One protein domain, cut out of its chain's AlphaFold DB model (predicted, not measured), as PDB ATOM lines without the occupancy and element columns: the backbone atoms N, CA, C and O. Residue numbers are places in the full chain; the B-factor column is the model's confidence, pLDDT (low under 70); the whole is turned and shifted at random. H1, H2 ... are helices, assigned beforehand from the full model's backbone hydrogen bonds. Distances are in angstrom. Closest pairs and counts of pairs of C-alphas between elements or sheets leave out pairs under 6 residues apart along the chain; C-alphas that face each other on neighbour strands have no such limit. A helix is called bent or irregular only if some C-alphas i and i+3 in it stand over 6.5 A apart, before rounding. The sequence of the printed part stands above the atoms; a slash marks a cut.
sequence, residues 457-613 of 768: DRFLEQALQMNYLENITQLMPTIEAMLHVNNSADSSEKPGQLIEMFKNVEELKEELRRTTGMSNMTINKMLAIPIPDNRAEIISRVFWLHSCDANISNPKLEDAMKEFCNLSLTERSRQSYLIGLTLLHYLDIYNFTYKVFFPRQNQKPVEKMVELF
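This is residues 457 to 613 of the 768 residues of an uncharacterized protein of Loxodonta africana (UniProt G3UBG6). Two unequal lobes make a long shape: in the larger one H4, H5, H6, H7 and H8 form a group of mostly crossed helices, and at the far end H2 and H10 pack about perpendicular to each other as a smaller lobe. H3 and H9 lie between the lobes, H1 packs on H6, and the long stretch of residues 484 to 497 leads from H2 back to H3. The printed part has 157 residues with ten named helices, H1 to H10 in order along the chain, and no named strand; its class is all helix. It is only just compact, close to loose, with a radius of gyration of the C-alphas of 17.9 A, and elongated, spanning 56 by 33 by 28 A.

Find C-alpha 457 at (135.182, 114.205, 132.603); from there H1 runs over residues 457 to 464. H2, residues 467 to 483, is 23.6 A long, with a kink of 39 degrees near residue 477; it is only just irregular, with C-alphas 474 and 477 6.9 A apart. Past the long link you reach H3, residues 498 to 501, then H4, residues 505 to 516 and 16.2 A, and H5, residues 520 to 527. H6, residues 535 to 546, is 20.1 A long and irregular, with C-alphas 542 and 545 7.2 A apart. H7 holds residues 558 to 565. The longest helix by residues, H8, begins at C-alpha 569, (126.781, 126.938, 151.798), and runs 25.8 A to residue 586. H9 holds residues 589 to 597. H10, residues 600 to 613, is 20.4 A long and irregular, with C-alphas 601 and 604 7.0 A apart; look for its end at C-alpha 613, (114.977, 90.994, 118.340).

Start at H1, which touches residues 535 to 540 of H6, the hub; the closest C-alphas, of Glu 461 and Ala 536, are 5.4 A apart, at a steep tilt of 48 degrees, opposite ways. H6 touches H8 with residues 545 to 546 alone, closest at the C-alphas of Leu 545 and Ser 576, 6.6 A. H6 and H9 only just touch, only at their ends, with 3 pairs of C-alphas within 8 A; those of Arg 535 and Val 596 are closest, 6.3 A. H9 touches H3, where the C-alphas of Met 501 and Phe 592 are closest, 5.0 A. H8 touches H4 at a shallow tilt of 21 degrees, opposite ways, with the C-alphas of Thr 516 and Gln 575 closest, 6.2 A. H4 touches H5 with residues 509 to 513 alone, closest at the C-alphas of Lys 509 and Ile 523, 6.8 A. H5 touches H7, about perpendicular at 80 degrees, with the C-alphas of Thr 522 and Ala 560 closest, 5.6 A. At the far end H2 touches H10, closest at the C-alphas of Glu 480 and Pro 605, 5.8 A; at 71 degrees they are only just about perpendicular. H10 is apart from H6 and H8, among others. Each O i to N i+4 pair is within hydrogen-bond range in H1, H4, H5, H7, H8 and H9, against 11 of 13 in H2, 5 of 8 in H6 and 8 of 10 in H10; H3 is too short for such a pair.

The two C-alphas farthest apart are those of Met 482 and Ser 568, 56.5 A. The printed part has no cut. The links from H2 to H3 and from H6 to H7 are long, with 14 and 11 residues. The mean pLDDT of the printed part is 70.7; look for low confidence, under 70, at residues 457 to 475, 485 to 495 and 532 to 563, among others.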
ATOM      1  N   ASP A 457     135.255 114.354 134.052       50.84
ATOM      2  CA  ASP A 457     135.182 114.205 132.603       50.84
ATOM      3  C   ASP A 457     136.093 113.067 132.118       50.84
ATOM      4  O   ASP A 457     135.597 112.167 131.456       50.84
ATOM      5  N   ARG A 458     137.364 112.992 132.549       57.53
ATOM      6  CA  ARG A 458     138.277 111.877 132.215       57.53
ATOM      7  C   ARG A 458     137.899 110.552 132.888       57.53
ATOM      8  O   ARG A 458     138.105 109.492 132.303       57.53
ATOM      9  N   PHE A 459     137.400 110.564 134.124       59.50
ATOM     10  CA  PHE A 459     136.961 109.336 134.808       59.50
ATOM     11  C   PHE A 459     135.718 108.733 134.136       59.50
ATOM     12  O   PHE A 459     135.680 107.538 133.850       59.50
ATOM     13  N   LEU A 460     134.730 109.575 133.842       58.19
ATOM     14  CA  LEU A 460     133.506 109.254 133.117       58.19
ATOM     15  C   LEU A 460     133.826 108.876 131.675       58.19
ATOM     16  O   LEU A 460     133.288 107.896 131.186       58.19
ATOM     17  N   GLU A 461     134.742 109.583 131.017       61.69
ATOM     18  CA  GLU A 461     135.257 109.217 129.701       61.69
ATOM     19  C   GLU A 461     135.825 107.794 129.726       61.69
ATOM     20  O   GLU A 461     135.367 106.974 128.941       61.69
ATOM     21  N   GLN A 462     136.706 107.446 130.673       61.19
ATOM     22  CA  GLN A 462     137.234 106.079 130.797       61.19
ATOM     23  C   GLN A 462     136.159 105.037 131.165       61.19
ATOM     24  O   GLN A 462     136.202 103.915 130.663       61.19
ATOM     25  N   ALA A 463     135.170 105.388 131.992       60.41
ATOM     26  CA  ALA A 463     134.048 104.507 132.326       60.41
ATOM     27  C   ALA A 463     133.078 104.294 131.144       60.41
ATOM     28  O   ALA A 463     132.468 103.234 131.022       60.41
ATOM     29  N   LEU A 464     132.948 105.286 130.261       57.47
ATOM     30  CA  LEU A 464     132.096 105.264 129.070       57.47
ATOM     31  C   LEU A 464     132.861 104.809 127.805       57.47
ATOM     32  O   LEU A 464     132.230 104.503 126.793       57.47
ATOM     33  N   GLN A 465     134.197 104.730 127.865       55.22
ATOM     34  CA  GLN A 465     135.136 104.130 126.898       55.22
ATOM     35  C   GLN A 465     135.513 102.681 127.269       55.22
ATOM     36  O   GLN A 465     136.591 102.201 126.923       55.22
ATOM     37  N   MET A 466     134.645 101.933 127.959       58.19
ATOM     38  CA  MET A 466     134.847 100.480 128.027       58.19
ATOM     39  C   MET A 466     134.801  99.899 126.607       58.19
ATOM     40  O   MET A 466     133.861 100.188 125.863       58.19
ATOM     41  N   ASN A 467     135.768  99.042 126.251       51.28
ATOM     42  CA  ASN A 467     135.947  98.483 124.900       51.28
ATOM     43  C   ASN A 467     134.658  97.871 124.316       51.28
ATOM     44  O   ASN A 467     134.453  97.872 123.108       51.28
ATOM     45  N   TYR A 468     133.756  97.376 125.166       55.22
ATOM     46  CA  TYR A 468     132.436  96.885 124.770       55.22
ATOM     47  C   TYR A 468     131.550  97.955 124.102       55.22
ATOM     48  O   TYR A 468     130.933  97.683 123.075       55.22
ATOM     49  N   LEU A 469     131.505  99.177 124.644       56.50
ATOM     50  CA  LEU A 469     130.731 100.288 124.076       56.50
ATOM     51  C   LEU A 469     131.378 100.829 122.799       56.50
ATOM     52  O   LEU A 469     130.673 101.239 121.877       56.50
ATOM     53  N   GLU A 470     132.707 100.788 122.720       58.16
ATOM     54  CA  GLU A 470     133.429 101.118 121.494       58.16
ATOM     55  C   GLU A 470     133.159 100.083 120.394       58.16
ATOM     56  O   GLU A 470     132.749 100.466 119.304       58.16
ATOM     57  N   ASN A 471     133.243  98.784 120.696       58.25
ATOM     58  CA  ASN A 471     132.895  97.703 119.767       58.25
ATOM     59  C   ASN A 471     131.431  97.778 119.302       58.25
ATOM     60  O   ASN A 471     131.149  97.586 118.121       58.25
ATOM     61  N   ILE A 472     130.494  98.102 120.202       61.62
ATOM     62  CA  ILE A 472     129.094  98.384 119.842       61.62
ATOM     63  C   ILE A 472     129.016  99.560 118.863       61.62
ATOM     64  O   ILE A 472     128.332  99.457 117.849       61.62
ATOM     65  N   THR A 473     129.733 100.653 119.135       62.47
ATOM     66  CA  THR A 473     129.740 101.858 118.290       62.47
ATOM     67  C   THR A 473     130.370 101.588 116.918       62.47
ATOM     68  O   THR A 473     129.814 102.007 115.908       62.47
ATOM     69  N   GLN A 474     131.459 100.816 116.851       64.94
ATOM     70  CA  GLN A 474     132.079 100.371 115.595       64.94
ATOM     71  C   GLN A 474     131.156  99.451 114.775       64.94
ATOM     72  O   GLN A 474     131.232  99.436 113.547       64.94
ATOM     73  N   LEU A 475     130.259  98.703 115.428       67.44
ATOM     74  CA  LEU A 475     129.287  97.845 114.751       67.44
ATOM     75  C   LEU A 475     128.081  98.633 114.197       67.44
ATOM     76  O   LEU A 475     127.450  98.159 113.249       67.44
ATOM     77  N   MET A 476     127.764  99.824 114.729       70.50
ATOM     78  CA  MET A 476     126.573 100.603 114.334       70.50
ATOM     79  C   MET A 476     126.478 100.893 112.829       70.50
ATOM     80  O   MET A 476     125.436 100.563 112.267       70.50
ATOM     81  N   PRO A 477     127.530 101.343 112.112       72.31
ATOM     82  CA  PRO A 477     127.456 101.542 110.659       72.31
ATOM     83  C   PRO A 477     127.117 100.258 109.881       72.31
ATOM     84  O   PRO A 477     126.468 100.294 108.836       72.31
ATOM     85  N   THR A 478     127.525  99.097 110.405       70.69
ATOM     86  CA  THR A 478     127.240  97.785 109.801       70.69
ATOM     87  C   THR A 478     125.788  97.368 110.060       70.69
ATOM     88  O   THR A 478     125.122  96.825 109.178       70.69
ATOM     89  N   ILE A 479     125.271  97.671 111.254       69.00
ATOM     90  CA  ILE A 479     123.863  97.487 111.632       69.00
ATOM     91  C   ILE A 479     122.953  98.420 110.823       69.00
ATOM     92  O   ILE A 479     121.936  97.965 110.309       69.00
ATOM     93  N   GLU A 480     123.329  99.688 110.657       69.44
ATOM     94  CA  GLU A 480     122.624 100.688 109.844       69.44
ATOM     95  C   GLU A 480     122.467 100.232 108.395       69.44
ATOM     96  O   GLU A 480     121.351 100.227 107.872       69.44
ATOM     97  N   ALA A 481     123.562  99.772 107.781       73.44
ATOM     98  CA  ALA A 481     123.557  99.237 106.424       73.44
ATOM     99  C   ALA A 481     122.675  97.982 106.291       73.44
ATOM    100  O   ALA A 481     121.902  97.872 105.341       73.44
ATOM    101  N   MET A 482     122.730  97.047 107.250       69.50
ATOM    102  CA  MET A 482     121.872  95.852 107.228       69.50
ATOM    103  C   MET A 482     120.389  96.189 107.428       69.50
ATOM    104  O   MET A 482     119.536  95.701 106.686       69.50
ATOM    105  N   LEU A 483     120.067  97.035 108.407       70.31
ATOM    106  CA  LEU A 483     118.694  97.392 108.775       70.31
ATOM    107  C   LEU A 483     118.093  98.509 107.901       70.31
ATOM    108  O   LEU A 483     116.934  98.865 108.105       70.31
ATOM    109  N   HIS A 484     118.853  99.034 106.931       70.00
ATOM    110  CA  HIS A 484     118.457 100.130 106.037       70.00
ATOM    111  C   HIS A 484     117.966 101.369 106.815       70.00
ATOM    112  O   HIS A 484     116.977 102.013 106.457       70.00
ATOM    113  N   VAL A 485     118.651 101.690 107.917       67.62
ATOM    114  CA  VAL A 485     118.309 102.834 108.774       67.62
ATOM    115  C   VAL A 485     118.838 104.097 108.115       67.62
ATOM    116  O   VAL A 485     120.043 104.330 108.070       67.62
ATOM    117  N   ASN A 486     117.931 104.907 107.574       60.34
ATOM    118  CA  ASN A 486     118.311 106.113 106.852       60.34
ATOM    119  C   ASN A 486     118.720 107.217 107.841       60.34
ATOM    120  O   ASN A 486     117.894 108.014 108.282       60.34
ATOM    121  N   ASN A 487     120.008 107.252 108.186       56.53
ATOM    122  CA  ASN A 487     120.617 108.209 109.109       56.53
ATOM    123  C   ASN A 487     120.868 109.594 108.472       56.53
ATOM    124  O   ASN A 487     121.840 110.280 108.792       56.53
ATOM    125  N   SER A 488     119.937 110.078 107.639       48.38
ATOM    126  CA  SER A 488     119.716 111.521 107.581       48.38
ATOM    127  C   SER A 488     119.157 111.920 108.943       48.38
ATOM    128  O   SER A 488     117.948 111.871 109.177       48.38
ATOM    129  N   ALA A 489     120.054 112.277 109.863       48.53
ATOM    130  CA  ALA A 489     119.677 113.135 110.966       48.53
ATOM    131  C   ALA A 489     118.993 114.346 110.332       48.53
ATOM    132  O   ALA A 489     119.642 115.115 109.618       48.53
ATOM    133  N   ASP A 490     117.687 114.492 110.556       45.88
ATOM    134  CA  ASP A 490     117.057 115.781 110.350       45.88
ATOM    135  C   ASP A 490     117.826 116.729 111.262       45.88
ATOM    136  O   ASP A 490     117.690 116.692 112.482       45.88
ATOM    137  N   SER A 491     118.643 117.603 110.678       47.47
ATOM    138  CA  SER A 491     119.329 118.680 111.400       47.47
ATOM    139  C   SER A 491     118.337 119.685 112.018       47.47
ATOM    140  O   SER A 491     118.734 120.624 112.706       47.47
ATOM    141  N   SER A 492     117.038 119.450 111.791       47.88
ATOM    142  CA  SER A 492     115.874 120.072 112.409       47.88
ATOM    143  C   SER A 492     115.313 119.327 113.640       47.88
ATOM    144  O   SER A 492     114.484 119.914 114.344       47.88
ATOM    145  N   GLU A 493     115.685 118.071 113.927       55.44
ATOM    146  CA  GLU A 493     115.257 117.396 115.162       55.44
ATOM    147  C   GLU A 493     115.951 118.056 116.360       55.44
ATOM    148  O   GLU A 493     117.177 118.077 116.483       55.44
ATOM    149  N   LYS A 494     115.149 118.654 117.249       59.59
ATOM    150  CA  LYS A 494     115.672 119.379 118.411       59.59
ATOM    151  C   LYS A 494     116.471 118.429 119.308       59.59
ATOM    152  O   LYS A 494     116.033 117.299 119.528       59.59
ATOM    153  N   PRO A 495     117.585 118.890 119.905       66.00
ATOM    154  CA  PRO A 495     118.324 118.080 120.856       66.00
ATOM    155  C   PRO A 495     117.415 117.707 122.031       66.00
ATOM    156  O   PRO A 495     116.980 118.586 122.778       66.00
ATOM    157  N   GLY A 496     117.157 116.401 122.178       71.06
ATOM    158  CA  GLY A 496     116.374 115.846 123.282       71.06
ATOM    159  C   GLY A 496     116.825 116.389 124.641       71.06
ATOM    160  O   GLY A 496     118.023 116.601 124.869       71.06
ATOM    161  N   GLN A 497     115.856 116.675 125.500       81.69
ATOM    162  CA  GLN A 497     116.003 117.452 126.728       81.69
ATOM    163  C   GLN A 497     116.089 116.563 127.973       81.69
ATOM    164  O   GLN A 497     115.576 115.445 127.993       81.69
ATOM    165  N   LEU A 498     116.697 117.086 129.042       79.12
ATOM    166  CA  LEU A 498     116.847 116.392 130.326       79.12
ATOM    167  C   LEU A 498     115.492 115.934 130.903       79.12
ATOM    168  O   LEU A 498     115.410 114.863 131.495       79.12
ATOM    169  N   ILE A 499     114.417 116.693 130.661       85.31
ATOM    170  CA  ILE A 499     113.030 116.353 131.018       85.31
ATOM    171  C   ILE A 499     112.601 114.952 130.544       85.31
ATOM    172  O   ILE A 499     111.816 114.287 131.211       85.31
ATOM    173  N   GLU A 500     113.160 114.469 129.429       84.75
ATOM    174  CA  GLU A 500     112.854 113.168 128.829       84.75
ATOM    175  C   GLU A 500     113.615 111.991 129.472       84.75
ATOM    176  O   GLU A 500     113.568 110.873 128.952       84.75
ATOM    177  N   MET A 501     114.378 112.239 130.542       85.19
ATOM    178  CA  MET A 501     114.989 111.210 131.395       85.19
ATOM    179  C   MET A 501     114.135 110.898 132.635       85.19
ATOM    180  O   MET A 501     114.501 110.023 133.419       85.19
ATOM    181  N   PHE A 502     113.009 111.592 132.833       90.19
ATOM    182  CA  PHE A 502     112.158 111.459 134.016       90.19
ATOM    183  C   PHE A 502     110.760 110.932 133.673       90.19
ATOM    184  O   PHE A 502     110.181 111.260 132.637       90.19
ATOM    185  N   LYS A 503     110.193 110.142 134.587       90.12
ATOM    186  CA  LYS A 503     108.784 109.720 134.585       90.12
ATOM    187  C   LYS A 503     107.947 110.691 135.430       90.12
ATOM    188  O   LYS A 503     108.488 111.386 136.284       90.12
ATOM    189  N   ASN A 504     106.630 110.714 135.217       90.44
ATOM    190  CA  ASN A 504     105.677 111.569 135.947       90.44
ATOM    191  C   ASN A 504     106.119 113.050 136.021       90.44
ATOM    192  O   ASN A 504     106.125 113.659 137.086       90.44
ATOM    193  N   VAL A 505     106.496 113.634 134.879       89.88
ATOM    194  CA  VAL A 505     107.124 114.969 134.783       89.88
ATOM    195  C   VAL A 505     106.363 116.083 135.522       89.88
ATOM    196  O   VAL A 505     106.994 116.946 136.129       89.88
ATOM    197  N   GLU A 506     105.028 116.078 135.519       90.69
ATOM    198  CA  GLU A 506     104.241 117.089 136.248       90.69
ATOM    199  C   GLU A 506     104.265 116.881 137.774       90.69
ATOM    200  O   GLU A 506     104.313 117.850 138.528       90.69
ATOM    201  N   GLU A 507     104.325 115.629 138.237       89.56
ATOM    202  CA  GLU A 507     104.485 115.280 139.657       89.56
ATOM    203  C   GLU A 507     105.889 115.667 140.156       89.56
ATOM    204  O   GLU A 507     106.030 116.256 141.226       89.56
ATOM    205  N   LEU A 508     106.917 115.440 139.327       90.88
ATOM    206  CA  LEU A 508     108.286 115.911 139.557       90.88
ATOM    207  C   LEU A 508     108.348 117.441 139.708       90.88
ATOM    208  O   LEU A 508     108.997 117.933 140.630       90.88
ATOM    209  N   LYS A 509     107.684 118.203 138.828       89.75
ATOM    210  CA  LYS A 509     107.669 119.676 138.898       89.75
ATOM    211  C   LYS A 509     107.027 120.181 140.190       89.75
ATOM    212  O   LYS A 509     107.606 121.046 140.844       89.75
ATOM    213  N   GLU A 510     105.866 119.647 140.567       89.81
ATOM    214  CA  GLU A 510     105.178 120.062 141.794       89.81
ATOM    215  C   GLU A 510     105.923 119.618 143.064       89.81
ATOM    216  O   GLU A 510     105.986 120.386 144.024       89.81
ATOM    217  N   GLU A 511     106.564 118.445 143.078       86.44
ATOM    218  CA  GLU A 511     107.366 118.015 144.232       86.44
ATOM    219  C   GLU A 511     108.676 118.809 144.360       86.44
ATOM    220  O   GLU A 511     109.051 119.178 145.474       86.44
ATOM    221  N   LEU A 512     109.343 119.158 143.248       86.75
ATOM    222  CA  LEU A 512     110.468 120.104 143.262       86.75
ATOM    223  C   LEU A 512     110.022 121.454 143.832       86.75
ATOM    224  O   LEU A 512     110.598 121.918 144.812       86.75
ATOM    225  N   ARG A 513     108.948 122.037 143.288       86.00
ATOM    226  CA  ARG A 513     108.363 123.306 143.750       86.00
ATOM    227  C   ARG A 513     108.038 123.284 145.248       86.00
ATOM    228  O   ARG A 513     108.383 124.225 145.958       86.00
ATOM    229  N   ARG A 514     107.412 122.209 145.744       84.56
ATOM    230  CA  ARG A 514     107.077 122.013 147.166       84.56
ATOM    231  C   ARG A 514     108.319 121.889 148.053       84.56
ATOM    232  O   ARG A 514     108.321 122.409 149.163       84.56
ATOM    233  N   THR A 515     109.345 121.181 147.585       77.00
ATOM    234  CA  THR A 515     110.505 120.790 148.405       77.00
ATOM    235  C   THR A 515     111.600 121.858 148.435       77.00
ATOM    236  O   THR A 515     112.277 122.012 149.452       77.00
ATOM    237  N   THR A 516     111.793 122.591 147.336       72.88
ATOM    238  CA  THR A 516     112.881 123.575 147.180       72.88
ATOM    239  C   THR A 516     112.397 125.023 147.184       72.88
ATOM    240  O   THR A 516     113.213 125.927 147.327       72.88
ATOM    241  N   GLY A 517     111.091 125.264 147.012       73.88
ATOM    242  CA  GLY A 517     110.522 126.609 146.879       73.88
ATOM    243  C   GLY A 517     110.806 127.296 145.536       73.88
ATOM    244  O   GLY A 517     110.408 128.444 145.353       73.88
ATOM    245  N   MET A 518     111.470 126.616 144.592       75.31
ATOM    246  CA  MET A 518     111.846 127.188 143.294       75.31
ATOM    247  C   MET A 518     110.638 127.603 142.449       75.31
ATOM    248  O   MET A 518     109.595 126.945 142.434       75.31
ATOM    249  N   SER A 519     110.817 128.664 141.659       80.31
ATOM    250  CA  SER A 519     109.801 129.099 140.702       80.31
ATOM    251  C   SER A 519     109.588 128.073 139.578       80.31
ATOM    252  O   SER A 519     110.527 127.420 139.109       80.31
ATOM    253  N   ASN A 520     108.364 128.001 139.044       83.12
ATOM    254  CA  ASN A 520     108.063 127.171 137.869       83.12
ATOM    255  C   ASN A 520     108.916 127.560 136.645       83.12
ATOM    256  O   ASN A 520     109.168 126.722 135.782       83.12
ATOM    257  N   MET A 521     109.383 128.812 136.557       79.94
ATOM    258  CA  MET A 521     110.303 129.258 135.505       79.94
ATOM    259  C   MET A 521     111.688 128.613 135.677       79.94
ATOM    260  O   MET A 521     112.231 128.067 134.717       79.94
ATOM    261  N   THR A 522     112.222 128.625 136.903       76.94
ATOM    262  CA  THR A 522     113.509 128.019 137.283       76.94
ATOM    263  C   THR A 522     113.497 126.510 137.001       76.94
ATOM    264  O   THR A 522     114.371 126.003 136.296       76.94
ATOM    265  N   ILE A 523     112.449 125.802 137.445       82.25
ATOM    266  CA  ILE A 523     112.288 124.349 137.249       82.25
ATOM    267  C   ILE A 523     112.183 123.991 135.757       82.25
ATOM    268  O   ILE A 523     112.871 123.083 135.287       82.25
ATOM    269  N   ASN A 524     111.372 124.716 134.978       83.44
ATOM    270  CA  ASN A 524     111.243 124.444 133.542       83.44
ATOM    271  C   ASN A 524     112.545 124.733 132.774       83.44
ATOM    272  O   ASN A 524     112.898 123.953 131.891       83.44
ATOM    273  N   LYS A 525     113.299 125.791 133.120       77.94
ATOM    274  CA  LYS A 525     114.631 126.057 132.537       77.94
ATOM    275  C   LYS A 525     115.623 124.928 132.839       77.94
ATOM    276  O   LYS A 525     116.343 124.504 131.940       77.94
ATOM    277  N   MET A 526     115.619 124.415 134.071       78.06
ATOM    278  CA  MET A 526     116.477 123.308 134.500       78.06
ATOM    279  C   MET A 526     116.149 121.990 133.778       78.06
ATOM    280  O   MET A 526     117.051 121.292 133.321       78.06
ATOM    281  N   LEU A 527     114.868 121.647 133.622       82.69
ATOM    282  CA  LEU A 527     114.462 120.425 132.916       82.69
ATOM    283  C   LEU A 527     114.620 120.543 131.384       82.69
ATOM    284  O   LEU A 527     114.860 119.542 130.712       82.69
ATOM    285  N   ALA A 528     114.564 121.755 130.822       81.06
ATOM    286  CA  ALA A 528     114.760 122.015 129.390       81.06
ATOM    287  C   ALA A 528     116.239 122.064 128.939       81.06
ATOM    288  O   ALA A 528     116.526 122.453 127.798       81.06
ATOM    289  N   ILE A 529     117.195 121.687 129.799       76.56
ATOM    290  CA  ILE A 529     118.611 121.568 129.422       76.56
ATOM    291  C   ILE A 529     118.740 120.527 128.292       76.56
ATOM    292  O   ILE A 529     118.278 119.396 128.453       76.56
ATOM    293  N   PRO A 530     119.365 120.861 127.145       75.12
ATOM    294  CA  PRO A 530     119.603 119.887 126.088       75.12
ATOM    295  C   PRO A 530     120.649 118.870 126.548       75.12
ATOM    296  O   PRO A 530     121.708 119.251 127.064       75.12
ATOM    297  N   ILE A 531     120.370 117.586 126.315       73.00
ATOM    298  CA  ILE A 531     121.334 116.504 126.531       73.00
ATOM    299  C   ILE A 531     122.505 116.737 125.551       73.00
ATOM    300  O   ILE A 531     122.251 116.878 124.348       73.00
ATOM    301  N   PRO A 532     123.760 116.856 126.019       67.19
ATOM    302  CA  PRO A 532     124.913 117.023 125.140       67.19
ATOM    303  C   PRO A 532     125.203 115.729 124.372       67.19
ATOM    304  O   PRO A 532     124.955 114.635 124.872       67.19
ATOM    305  N   ASP A 533     125.756 115.849 123.166       65.00
ATOM    306  CA  ASP A 533     126.145 114.682 122.362       65.00
ATOM    307  C   ASP A 533     127.420 114.001 122.906       65.00
ATOM    308  O   ASP A 533     127.653 112.819 122.649       65.00
ATOM    309  N   ASN A 534     128.221 114.709 123.715       63.91
ATOM    310  CA  ASN A 534     129.321 114.110 124.468       63.91
ATOM    311  C   ASN A 534     128.806 113.411 125.738       63.91
ATOM    312  O   ASN A 534     128.401 114.054 126.708       63.91
ATOM    313  N   ARG A 535     128.920 112.079 125.753       63.06
ATOM    314  CA  ARG A 535     128.549 111.179 126.860       63.06
ATOM    315  C   ARG A 535     129.112 111.576 128.236       63.06
ATOM    316  O   ARG A 535     128.403 111.439 129.229       63.06
ATOM    317  N   ALA A 536     130.343 112.096 128.311       58.31
ATOM    318  CA  ALA A 536     130.946 112.521 129.581       58.31
ATOM    319  C   ALA A 536     130.278 113.793 130.143       58.31
ATOM    320  O   ALA A 536     130.066 113.920 131.350       58.31
ATOM    321  N   GLU A 537     129.856 114.692 129.251       59.66
ATOM    322  CA  GLU A 537     129.262 115.982 129.604       59.66
ATOM    323  C   GLU A 537     127.829 115.841 130.155       59.66
ATOM    324  O   GLU A 537     127.349 116.721 130.862       59.66
ATOM    325  N   ILE A 538     127.129 114.729 129.880       60.97
ATOM    326  CA  ILE A 538     125.780 114.476 130.419       60.97
ATOM    327  C   ILE A 538     125.815 114.430 131.950       60.97
ATOM    328  O   ILE A 538     124.990 115.053 132.617       60.97
ATOM    329  N   ILE A 539     126.773 113.688 132.509       55.81
ATOM    330  CA  ILE A 539     126.866 113.470 133.954       55.81
ATOM    331  C   ILE A 539     127.490 114.687 134.633       55.81
ATOM    332  O   ILE A 539     126.980 115.097 135.676       55.81
ATOM    333  N   SER A 540     128.500 115.333 134.032       55.94
ATOM    334  CA  SER A 540     128.991 116.603 134.575       55.94
ATOM    335  C   SER A 540     127.858 117.634 134.627       55.94
ATOM    336  O   SER A 540     127.637 118.187 135.702       55.94
ATOM    337  N   ARG A 541     127.031 117.771 133.565       57.84
ATOM    338  CA  ARG A 541     125.809 118.617 133.521       57.84
ATOM    339  C   ARG A 541     124.827 118.419 134.684       57.84
ATOM    340  O   ARG A 541     124.170 119.384 135.064       57.84
ATOM    341  N   VAL A 542     124.760 117.230 135.286       53.50
ATOM    342  CA  VAL A 542     123.913 116.951 136.464       53.50
ATOM    343  C   VAL A 542     124.566 117.399 137.783       53.50
ATOM    344  O   VAL A 542     123.856 117.797 138.705       53.50
ATOM    345  N   PHE A 543     125.900 117.403 137.880       52.88
ATOM    346  CA  PHE A 543     126.629 117.793 139.096       52.88
ATOM    347  C   PHE A 543     126.860 119.317 139.259       52.88
ATOM    348  O   PHE A 543     127.176 119.752 140.369       52.88
ATOM    349  N   TRP A 544     126.640 120.148 138.225       55.06
ATOM    350  CA  TRP A 544     126.904 121.611 138.264       55.06
ATOM    351  C   TRP A 544     126.185 122.393 139.357       55.06
ATOM    352  O   TRP A 544     126.649 123.468 139.723       55.06
ATOM    353  N   LEU A 545     125.069 121.887 139.889       51.25
ATOM    354  CA  LEU A 545     124.325 122.590 140.939       51.25
ATOM    355  C   LEU A 545     125.187 122.875 142.177       51.25
ATOM    356  O   LEU A 545     124.907 123.819 142.904       51.25
ATOM    357  N   HIS A 546     126.234 122.084 142.427       50.78
ATOM    358  CA  HIS A 546     127.114 122.300 143.572       50.78
ATOM    359  C   HIS A 546     128.222 123.340 143.308       50.78
ATOM    360  O   HIS A 546     128.651 124.037 144.229       50.78
ATOM    361  N   SER A 547     128.673 123.475 142.058       53.78
ATOM    362  CA  SER A 547     129.791 124.339 141.665       53.78
ATOM    363  C   SER A 547     129.311 125.718 141.204       53.78
ATOM    364  O   SER A 547     128.996 125.924 140.033       53.78
ATOM    365  N   CYS A 548     129.337 126.692 142.113       60.88
ATOM    366  CA  CYS A 548     129.085 128.108 141.815       60.88
ATOM    367  C   CYS A 548     130.302 128.817 141.186       60.88
ATOM    368  O   CYS A 548     130.625 129.946 141.552       60.88
ATOM    369  N   ASP A 549     131.007 128.138 140.280       54.53
ATOM    370  CA  ASP A 549     132.161 128.695 139.575       54.53
ATOM    371  C   ASP A 549     131.684 129.575 138.410       54.53
ATOM    372  O   ASP A 549     130.945 129.133 137.529       54.53
ATOM    373  N   ALA A 550     132.104 130.841 138.414       45.94
ATOM    374  CA  ALA A 550     131.660 131.851 137.457       45.94
ATOM    375  C   ALA A 550     132.058 131.532 136.003       45.94
ATOM    376  O   ALA A 550     131.433 132.035 135.067       45.94
ATOM    377  N   ASN A 551     133.076 130.687 135.800       49.84
ATOM    378  CA  ASN A 551     133.624 130.392 134.475       49.84
ATOM    379  C   ASN A 551     132.760 129.446 133.621       49.84
ATOM    380  O   ASN A 551     133.017 129.325 132.424       49.84
ATOM    381  N   ILE A 552     131.736 128.788 134.185       53.31
ATOM    382  CA  ILE A 552     130.874 127.853 133.443       53.31
ATOM    383  C   ILE A 552     129.426 128.345 133.436       53.31
ATOM    384  O   ILE A 552     128.523 127.805 134.075       53.31
ATOM    385  N   SER A 553     129.204 129.396 132.651       46.91
ATOM    386  CA  SER A 553     127.874 129.946 132.398       46.91
ATOM    387  C   SER A 553     127.248 129.310 131.155       46.91
ATOM    388  O   SER A 553     127.522 129.715 130.027       46.91
ATOM    389  N   ASN A 554     126.352 128.337 131.346       55.38
ATOM    390  CA  ASN A 554     125.363 128.015 130.313       55.38
ATOM    391  C   ASN A 554     124.282 129.114 130.353       55.38
ATOM    392  O   ASN A 554     123.544 129.175 131.340       55.38
ATOM    393  N   PRO A 555     124.125 129.955 129.311       56.53
ATOM    394  CA  PRO A 555     123.259 131.140 129.367       56.53
ATOM    395  C   PRO A 555     121.767 130.818 129.566       56.53
ATOM    396  O   PRO A 555     120.973 131.705 129.858       56.53
ATOM    397  N   LYS A 556     121.353 129.549 129.438       55.66
ATOM    398  CA  LYS A 556     119.984 129.105 129.761       55.66
ATOM    399  C   LYS A 556     119.736 128.872 131.256       55.66
ATOM    400  O   LYS A 556     118.575 128.828 131.662       55.66
ATOM    401  N   LEU A 557     120.794 128.688 132.047       59.16
ATOM    402  CA  LEU A 557     120.732 128.334 133.470       59.16
ATOM    403  C   LEU A 557     121.260 129.450 134.389       59.16
ATOM    404  O   LEU A 557     121.136 129.340 135.602       59.16
ATOM    405  N   GLU A 558     121.790 130.538 133.826       63.03
ATOM    406  CA  GLU A 558     122.422 131.642 134.561       63.03
ATOM    407  C   GLU A 558     121.522 132.238 135.661       63.03
ATOM    408  O   GLU A 558     121.985 132.449 136.780       63.03
ATOM    409  N   ASP A 559     120.225 132.431 135.397       60.56
ATOM    410  CA  ASP A 559     119.268 132.928 136.402       60.56
ATOM    411  C   ASP A 559     119.082 131.942 137.568       60.56
ATOM    412  O   ASP A 559     119.065 132.340 138.731       60.56
ATOM    413  N   ALA A 560     118.974 130.646 137.253       60.78
ATOM    414  CA  ALA A 560     118.788 129.580 138.236       60.78
ATOM    415  C   ALA A 560     120.051 129.374 139.083       60.78
ATOM    416  O   ALA A 560     119.968 129.172 140.291       60.78
ATOM    417  N   MET A 561     121.228 129.474 138.459       65.69
ATOM    418  CA  MET A 561     122.513 129.423 139.152       65.69
ATOM    419  C   MET A 561     122.706 130.659 140.035       65.69
ATOM    420  O   MET A 561     123.126 130.500 141.171       65.69
ATOM    421  N   LYS A 562     122.325 131.869 139.602       67.00
ATOM    422  CA  LYS A 562     122.346 133.066 140.468       67.00
ATOM    423  C   LYS A 562     121.438 132.912 141.691       67.00
ATOM    424  O   LYS A 562     121.881 133.183 142.803       67.00
ATOM    425  N   GLU A 563     120.204 132.439 141.505       67.44
ATOM    426  CA  GLU A 563     119.261 132.156 142.599       67.44
ATOM    427  C   GLU A 563     119.862 131.151 143.605       67.44
ATOM    428  O   GLU A 563     119.889 131.409 144.807       67.44
ATOM    429  N   PHE A 564     120.450 130.058 143.109       70.31
ATOM    430  CA  PHE A 564     121.039 128.991 143.925       70.31
ATOM    431  C   PHE A 564     122.370 129.371 144.607       70.31
ATOM    432  O   PHE A 564     122.657 128.970 145.738       70.31
ATOM    433  N   CYS A 565     123.198 130.171 143.935       73.06
ATOM    434  CA  CYS A 565     124.507 130.598 144.424       73.06
ATOM    435  C   CYS A 565     124.440 131.779 145.403       73.06
ATOM    436  O   CYS A 565     125.405 132.006 146.131       73.06
ATOM    437  N   ASN A 566     123.300 132.469 145.496       74.69
ATOM    438  CA  ASN A 566     123.037 133.460 146.544       74.69
ATOM    439  C   ASN A 566     122.696 132.827 147.911       74.69
ATOM    440  O   ASN A 566     122.683 133.525 148.924       74.69
ATOM    441  N   LEU A 567     122.435 131.515 147.965       70.38
ATOM    442  CA  LEU A 567     122.208 130.781 149.213       70.38
ATOM    443  C   LEU A 567     123.521 130.546 149.975       70.38
ATOM    444  O   LEU A 567     124.582 130.359 149.364       70.38
ATOM    445  N   SER A 568     123.434 130.477 151.309       69.69
ATOM    446  CA  SER A 568     124.545 130.053 152.172       69.69
ATOM    447  C   SER A 568     124.988 128.625 151.834       69.69
ATOM    448  O   SER A 568     124.201 127.835 151.317       69.69
ATOM    449  N   LEU A 569     126.240 128.262 152.140       65.12
ATOM    450  CA  LEU A 569     126.781 126.938 151.798       65.12
ATOM    451  C   LEU A 569     125.929 125.787 152.369       65.12
ATOM    452  O   LEU A 569     125.687 124.803 151.672       65.12
ATOM    453  N   THR A 570     125.431 125.943 153.599       63.59
ATOM    454  CA  THR A 570     124.578 124.970 154.298       63.59
ATOM    455  C   THR A 570     123.191 124.840 153.666       63.59
ATOM    456  O   THR A 570     122.692 123.733 153.490       63.59
ATOM    457  N   GLU A 571     122.564 125.953 153.277       72.06
ATOM    458  CA  GLU A 571     121.256 125.904 152.613       72.06
ATOM    459  C   GLU A 571     121.388 125.396 151.170       72.06
ATOM    460  O   GLU A 571     120.567 124.609 150.702       72.06
ATOM    461  N   ARG A 572     122.481 125.756 150.489       72.44
ATOM    462  CA  ARG A 572     122.819 125.251 149.157       72.44
ATOM    463  C   ARG A 572     123.022 123.739 149.166       72.44
ATOM    464  O   ARG A 572     122.436 123.057 148.333       72.44
ATOM    465  N   SER A 573     123.801 123.192 150.103       71.38
ATOM    466  CA  SER A 573     124.013 121.741 150.200       71.38
ATOM    467  C   SER A 573     122.715 120.999 150.541       71.38
ATOM    468  O   SER A 573     122.416 119.984 149.905       71.38
ATOM    469  N   ARG A 574     121.889 121.550 151.446       74.81
ATOM    470  CA  ARG A 574     120.543 121.047 151.762       74.81
ATOM    471  C   ARG A 574     119.655 120.980 150.521       74.81
ATOM    472  O   ARG A 574     119.057 119.939 150.247       74.81
ATOM    473  N   GLN A 575     119.580 122.062 149.747       76.19
ATOM    474  CA  GLN A 575     118.770 122.091 148.533       76.19
ATOM    475  C   GLN A 575     119.354 121.207 147.424       76.19
ATOM    476  O   GLN A 575     118.587 120.493 146.787       76.19
ATOM    477  N   SER A 576     120.680 121.155 147.227       76.06
ATOM    478  CA  SER A 576     121.318 120.235 146.265       76.06
ATOM    479  C   SER A 576     120.958 118.782 146.572       76.06
ATOM    480  O   SER A 576     120.615 118.032 145.658       76.06
ATOM    481  N   TYR A 577     120.995 118.393 147.852       80.00
ATOM    482  CA  TYR A 577     120.605 117.059 148.301       80.00
ATOM    483  C   TYR A 577     119.136 116.761 147.976       80.00
ATOM    484  O   TYR A 577     118.837 115.733 147.373       80.00
ATOM    485  N   LEU A 578     118.223 117.673 148.325       82.00
ATOM    486  CA  LEU A 578     116.791 117.494 148.080       82.00
ATOM    487  C   LEU A 578     116.450 117.477 146.580       82.00
ATOM    488  O   LEU A 578     115.669 116.635 146.152       82.00
ATOM    489  N   ILE A 579     117.075 118.334 145.767       82.00
ATOM    490  CA  ILE A 579     116.938 118.322 144.303       82.00
ATOM    491  C   ILE A 579     117.425 116.986 143.741       82.00
ATOM    492  O   ILE A 579     116.681 116.318 143.027       82.00
ATOM    493  N   GLY A 580     118.648 116.569 144.088       82.19
ATOM    494  CA  GLY A 580     119.229 115.312 143.617       82.19
ATOM    495  C   GLY A 580     118.385 114.098 144.003       82.19
ATOM    496  O   GLY A 580     118.151 113.221 143.171       82.19
ATOM    497  N   LEU A 581     117.854 114.076 145.228       85.50
ATOM    498  CA  LEU A 581     116.964 113.025 145.710       85.50
ATOM    499  C   LEU A 581     115.636 112.988 144.937       85.50
ATOM    500  O   LEU A 581     115.205 111.913 144.517       85.50
ATOM    501  N   THR A 582     115.000 114.141 144.714       87.00
ATOM    502  CA  THR A 582     113.738 114.234 143.967       87.00
ATOM    503  C   THR A 582     113.929 113.832 142.504       87.00
ATOM    504  O   THR A 582     113.160 113.024 141.984       87.00
ATOM    505  N   LEU A 583     114.997 114.298 141.849       87.69
ATOM    506  CA  LEU A 583     115.355 113.858 140.496       87.69
ATOM    507  C   LEU A 583     115.598 112.343 140.448       87.69
ATOM    508  O   LEU A 583     115.112 111.682 139.535       87.69
ATOM    509  N   LEU A 584     116.285 111.768 141.442       87.75
ATOM    510  CA  LEU A 584     116.547 110.326 141.508       87.75
ATOM    511  C   LEU A 584     115.272 109.495 141.744       87.75
ATOM    512  O   LEU A 584     115.169 108.394 141.208       87.75
ATOM    513  N   HIS A 585     114.287 110.005 142.487       88.44
ATOM    514  CA  HIS A 585     112.987 109.345 142.678       88.44
ATOM    515  C   HIS A 585     112.223 109.217 141.345       88.44
ATOM    516  O   HIS A 585     111.766 108.126 140.968       88.44
ATOM    517  N   TYR A 586     112.162 110.321 140.593       90.81
ATOM    518  CA  TYR A 586     111.458 110.421 139.311       90.81
ATOM    519  C   TYR A 586     112.298 110.020 138.088       90.81
ATOM    520  O   TYR A 586     111.770 109.996 136.979       90.81
ATOM    521  N   LEU A 587     113.571 109.648 138.252       89.81
ATOM    522  CA  LEU A 587     114.406 109.185 137.143       89.81
ATOM    523  C   LEU A 587     113.783 107.942 136.497       89.81
ATOM    524  O   LEU A 587     113.508 106.942 137.172       89.81
ATOM    525  N   ASP A 588     113.569 107.979 135.187       89.62
ATOM    526  CA  ASP A 588     113.306 106.772 134.417       89.62
ATOM    527  C   ASP A 588     114.650 106.099 134.158       89.62
ATOM    528  O   ASP A 588     115.388 106.462 133.245       89.62
ATOM    529  N   ILE A 589     114.985 105.120 134.998       86.12
ATOM    530  CA  ILE A 589     116.269 104.416 134.950       86.12
ATOM    531  C   ILE A 589     116.529 103.801 133.566       86.12
ATOM    532  O   ILE A 589     117.682 103.776 133.127       86.12
ATOM    533  N   TYR A 590     115.489 103.336 132.863       84.12
ATOM    534  CA  TYR A 590     115.635 102.715 131.548       84.12
ATOM    535  C   TYR A 590     115.890 103.762 130.465       84.12
ATOM    536  O   TYR A 590     116.856 103.612 129.718       84.12
ATOM    537  N   ASN A 591     115.105 104.845 130.417       84.00
ATOM    538  CA  ASN A 591     115.338 105.941 129.466       84.00
ATOM    539  C   ASN A 591     116.652 106.688 129.741       84.00
ATOM    540  O   ASN A 591     117.371 107.021 128.800       84.00
ATOM    541  N   PHE A 592     117.010 106.898 131.011       82.69
ATOM    542  CA  PHE A 592     118.302 107.455 131.416       82.69
ATOM    543  C   PHE A 592     119.456 106.575 130.931       82.69
ATOM    544  O   PHE A 592     120.339 107.056 130.228       82.69
ATOM    545  N   THR A 593     119.421 105.273 131.234       79.50
ATOM    546  CA  THR A 593     120.467 104.331 130.809       79.50
ATOM    547  C   THR A 593     120.543 104.276 129.283       79.50
ATOM    548  O   THR A 593     121.620 104.431 128.720       79.50
ATOM    549  N   TYR A 594     119.411 104.160 128.587       79.00
ATOM    550  CA  TYR A 594     119.371 104.184 127.127       79.00
ATOM    551  C   TYR A 594     120.021 105.452 126.543       79.00
ATOM    552  O   TYR A 594     120.938 105.346 125.732       79.00
ATOM    553  N   LYS A 595     119.631 106.649 127.001       76.62
ATOM    554  CA  LYS A 595     120.142 107.924 126.463       76.62
ATOM    555  C   LYS A 595     121.584 108.249 126.871       76.62
ATOM    556  O   LYS A 595     122.248 108.983 126.147       76.62
ATOM    557  N   VAL A 596     122.075 107.721 127.996       74.62
ATOM    558  CA  VAL A 596     123.474 107.883 128.440       74.62
ATOM    559  C   VAL A 596     124.415 106.924 127.707       74.62
ATOM    560  O   VAL A 596     125.517 107.320 127.334       74.62
ATOM    561  N   PHE A 597     123.996 105.674 127.480       73.25
ATOM    562  CA  PHE A 597     124.827 104.664 126.814       73.25
ATOM    563  C   PHE A 597     124.752 104.717 125.278       73.25
ATOM    564  O   PHE A 597     125.714 104.316 124.622       73.25
ATOM    565  N   PHE A 598     123.666 105.236 124.695       73.50
ATOM    566  CA  PHE A 598     123.502 105.376 123.245       73.50
ATOM    567  C   PHE A 598     123.345 106.857 122.844       73.50
ATOM    568  O   PHE A 598     122.272 107.434 123.044       73.50
ATOM    569  N   PRO A 599     124.382 107.484 122.247       69.81
ATOM    570  CA  PRO A 599     124.293 108.821 121.657       69.81
ATOM    571  C   PRO A 599     123.222 108.896 120.559       69.81
ATOM    572  O   PRO A 599     122.917 107.880 119.936       69.81
ATOM    573  N   ARG A 600     122.695 110.095 120.260       70.62
ATOM    574  CA  ARG A 600     121.565 110.291 119.316       70.62
ATOM    575  C   ARG A 600     121.722 109.574 117.972       70.62
ATOM    576  O   ARG A 600     120.762 108.991 117.484       70.62
ATOM    577  N   GLN A 601     122.931 109.579 117.410       69.25
ATOM    578  CA  GLN A 601     123.257 108.922 116.136       69.25
ATOM    579  C   GLN A 601     122.994 107.401 116.172       69.25
ATOM    580  O   GLN A 601     122.539 106.827 115.186       69.25
ATOM    581  N   ASN A 602     123.187 106.773 117.335       71.94
ATOM    582  CA  ASN A 602     123.059 105.329 117.542       71.94
ATOM    583  C   ASN A 602     121.658 104.915 118.040       71.94
ATOM    584  O   ASN A 602     121.352 103.724 118.062       71.94
ATOM    585  N   GLN A 603     120.794 105.862 118.427       76.69
ATOM    586  CA  GLN A 603     119.472 105.568 119.005       76.69
ATOM    587  C   GLN A 603     118.531 104.890 117.991       76.69
ATOM    588  O   GLN A 603     118.075 103.769 118.228       76.69
ATOM    589  N   LYS A 604     118.325 105.489 116.809       78.00
ATOM    590  CA  LYS A 604     117.475 104.910 115.743       78.00
ATOM    591  C   LYS A 604     117.957 103.512 115.276       78.00
ATOM    592  O   LYS A 604     117.117 102.614 115.157       78.00
ATOM    593  N   PRO A 605     119.270 103.261 115.067       76.56
ATOM    594  CA  PRO A 605     119.801 101.916 114.813       76.56
ATOM    595  C   PRO A 605     119.492 100.895 115.917       76.56
ATOM    596  O   PRO A 605     119.072  99.773 115.622       76.56
ATOM    597  N   VAL A 606     119.659 101.275 117.188       79.69
ATOM    598  CA  VAL A 606     119.408 100.394 118.341       79.69
ATOM    599  C   VAL A 606     117.921 100.084 118.497       79.69
ATOM    600  O   VAL A 606     117.570  98.923 118.699       79.69
ATOM    601  N   GLU A 607     117.031 101.061 118.323       81.06
ATOM    602  CA  GLU A 607     115.577 100.839 118.307       81.06
ATOM    603  C   GLU A 607     115.167  99.820 117.240       81.06
ATOM    604  O   GLU A 607     114.422  98.880 117.527       81.06
ATOM    605  N   LYS A 608     115.708  99.944 116.021       79.88
ATOM    606  CA  LYS A 608     115.440  99.003 114.923       79.88
ATOM    607  C   LYS A 608     115.998  97.606 115.194       79.88
ATOM    608  O   LYS A 608     115.345  96.613 114.870       79.88
ATOM    609  N   MET A 609     117.161  97.511 115.837       79.75
ATOM    610  CA  MET A 609     117.727  96.239 116.287       79.75
ATOM    611  C   MET A 609     116.852  95.577 117.366       79.75
ATOM    612  O   MET A 609     116.577  94.379 117.288       79.75
ATOM    613  N   VAL A 610     116.373  96.344 118.351       82.06
ATOM    614  CA  VAL A 610     115.475  95.856 119.411       82.06
ATOM    615  C   VAL A 610     114.134  95.399 118.827       82.06
ATOM    616  O   VAL A 610     113.660  94.320 119.184       82.06
ATOM    617  N   GLU A 611     113.558  96.147 117.880       84.06
ATOM    618  CA  GLU A 611     112.349  95.744 117.150       84.06
ATOM    619  C   GLU A 611     112.543  94.383 116.453       84.06
ATOM    620  O   GLU A 611     111.697  93.489 116.569       84.06
ATOM    621  N   LEU A 612     113.684  94.185 115.784       82.50
ATOM    622  CA  LEU A 612     114.018  92.920 115.131       82.50
ATOM    623  C   LEU A 612     114.203  91.772 116.138       82.50
ATOM    624  O   LEU A 612     113.706  90.672 115.895       82.50
ATOM    625  N   PHE A 613     114.847  92.009 117.286       80.62
ATOM    626  CA  PHE A 613     114.977  90.994 118.340       80.62
ATOM    627  C   PHE A 613     113.634  90.600 118.967       80.62
ATOM    628  O   PHE A 613     113.434  89.420 119.267       80.62
TER     629      PHE A 613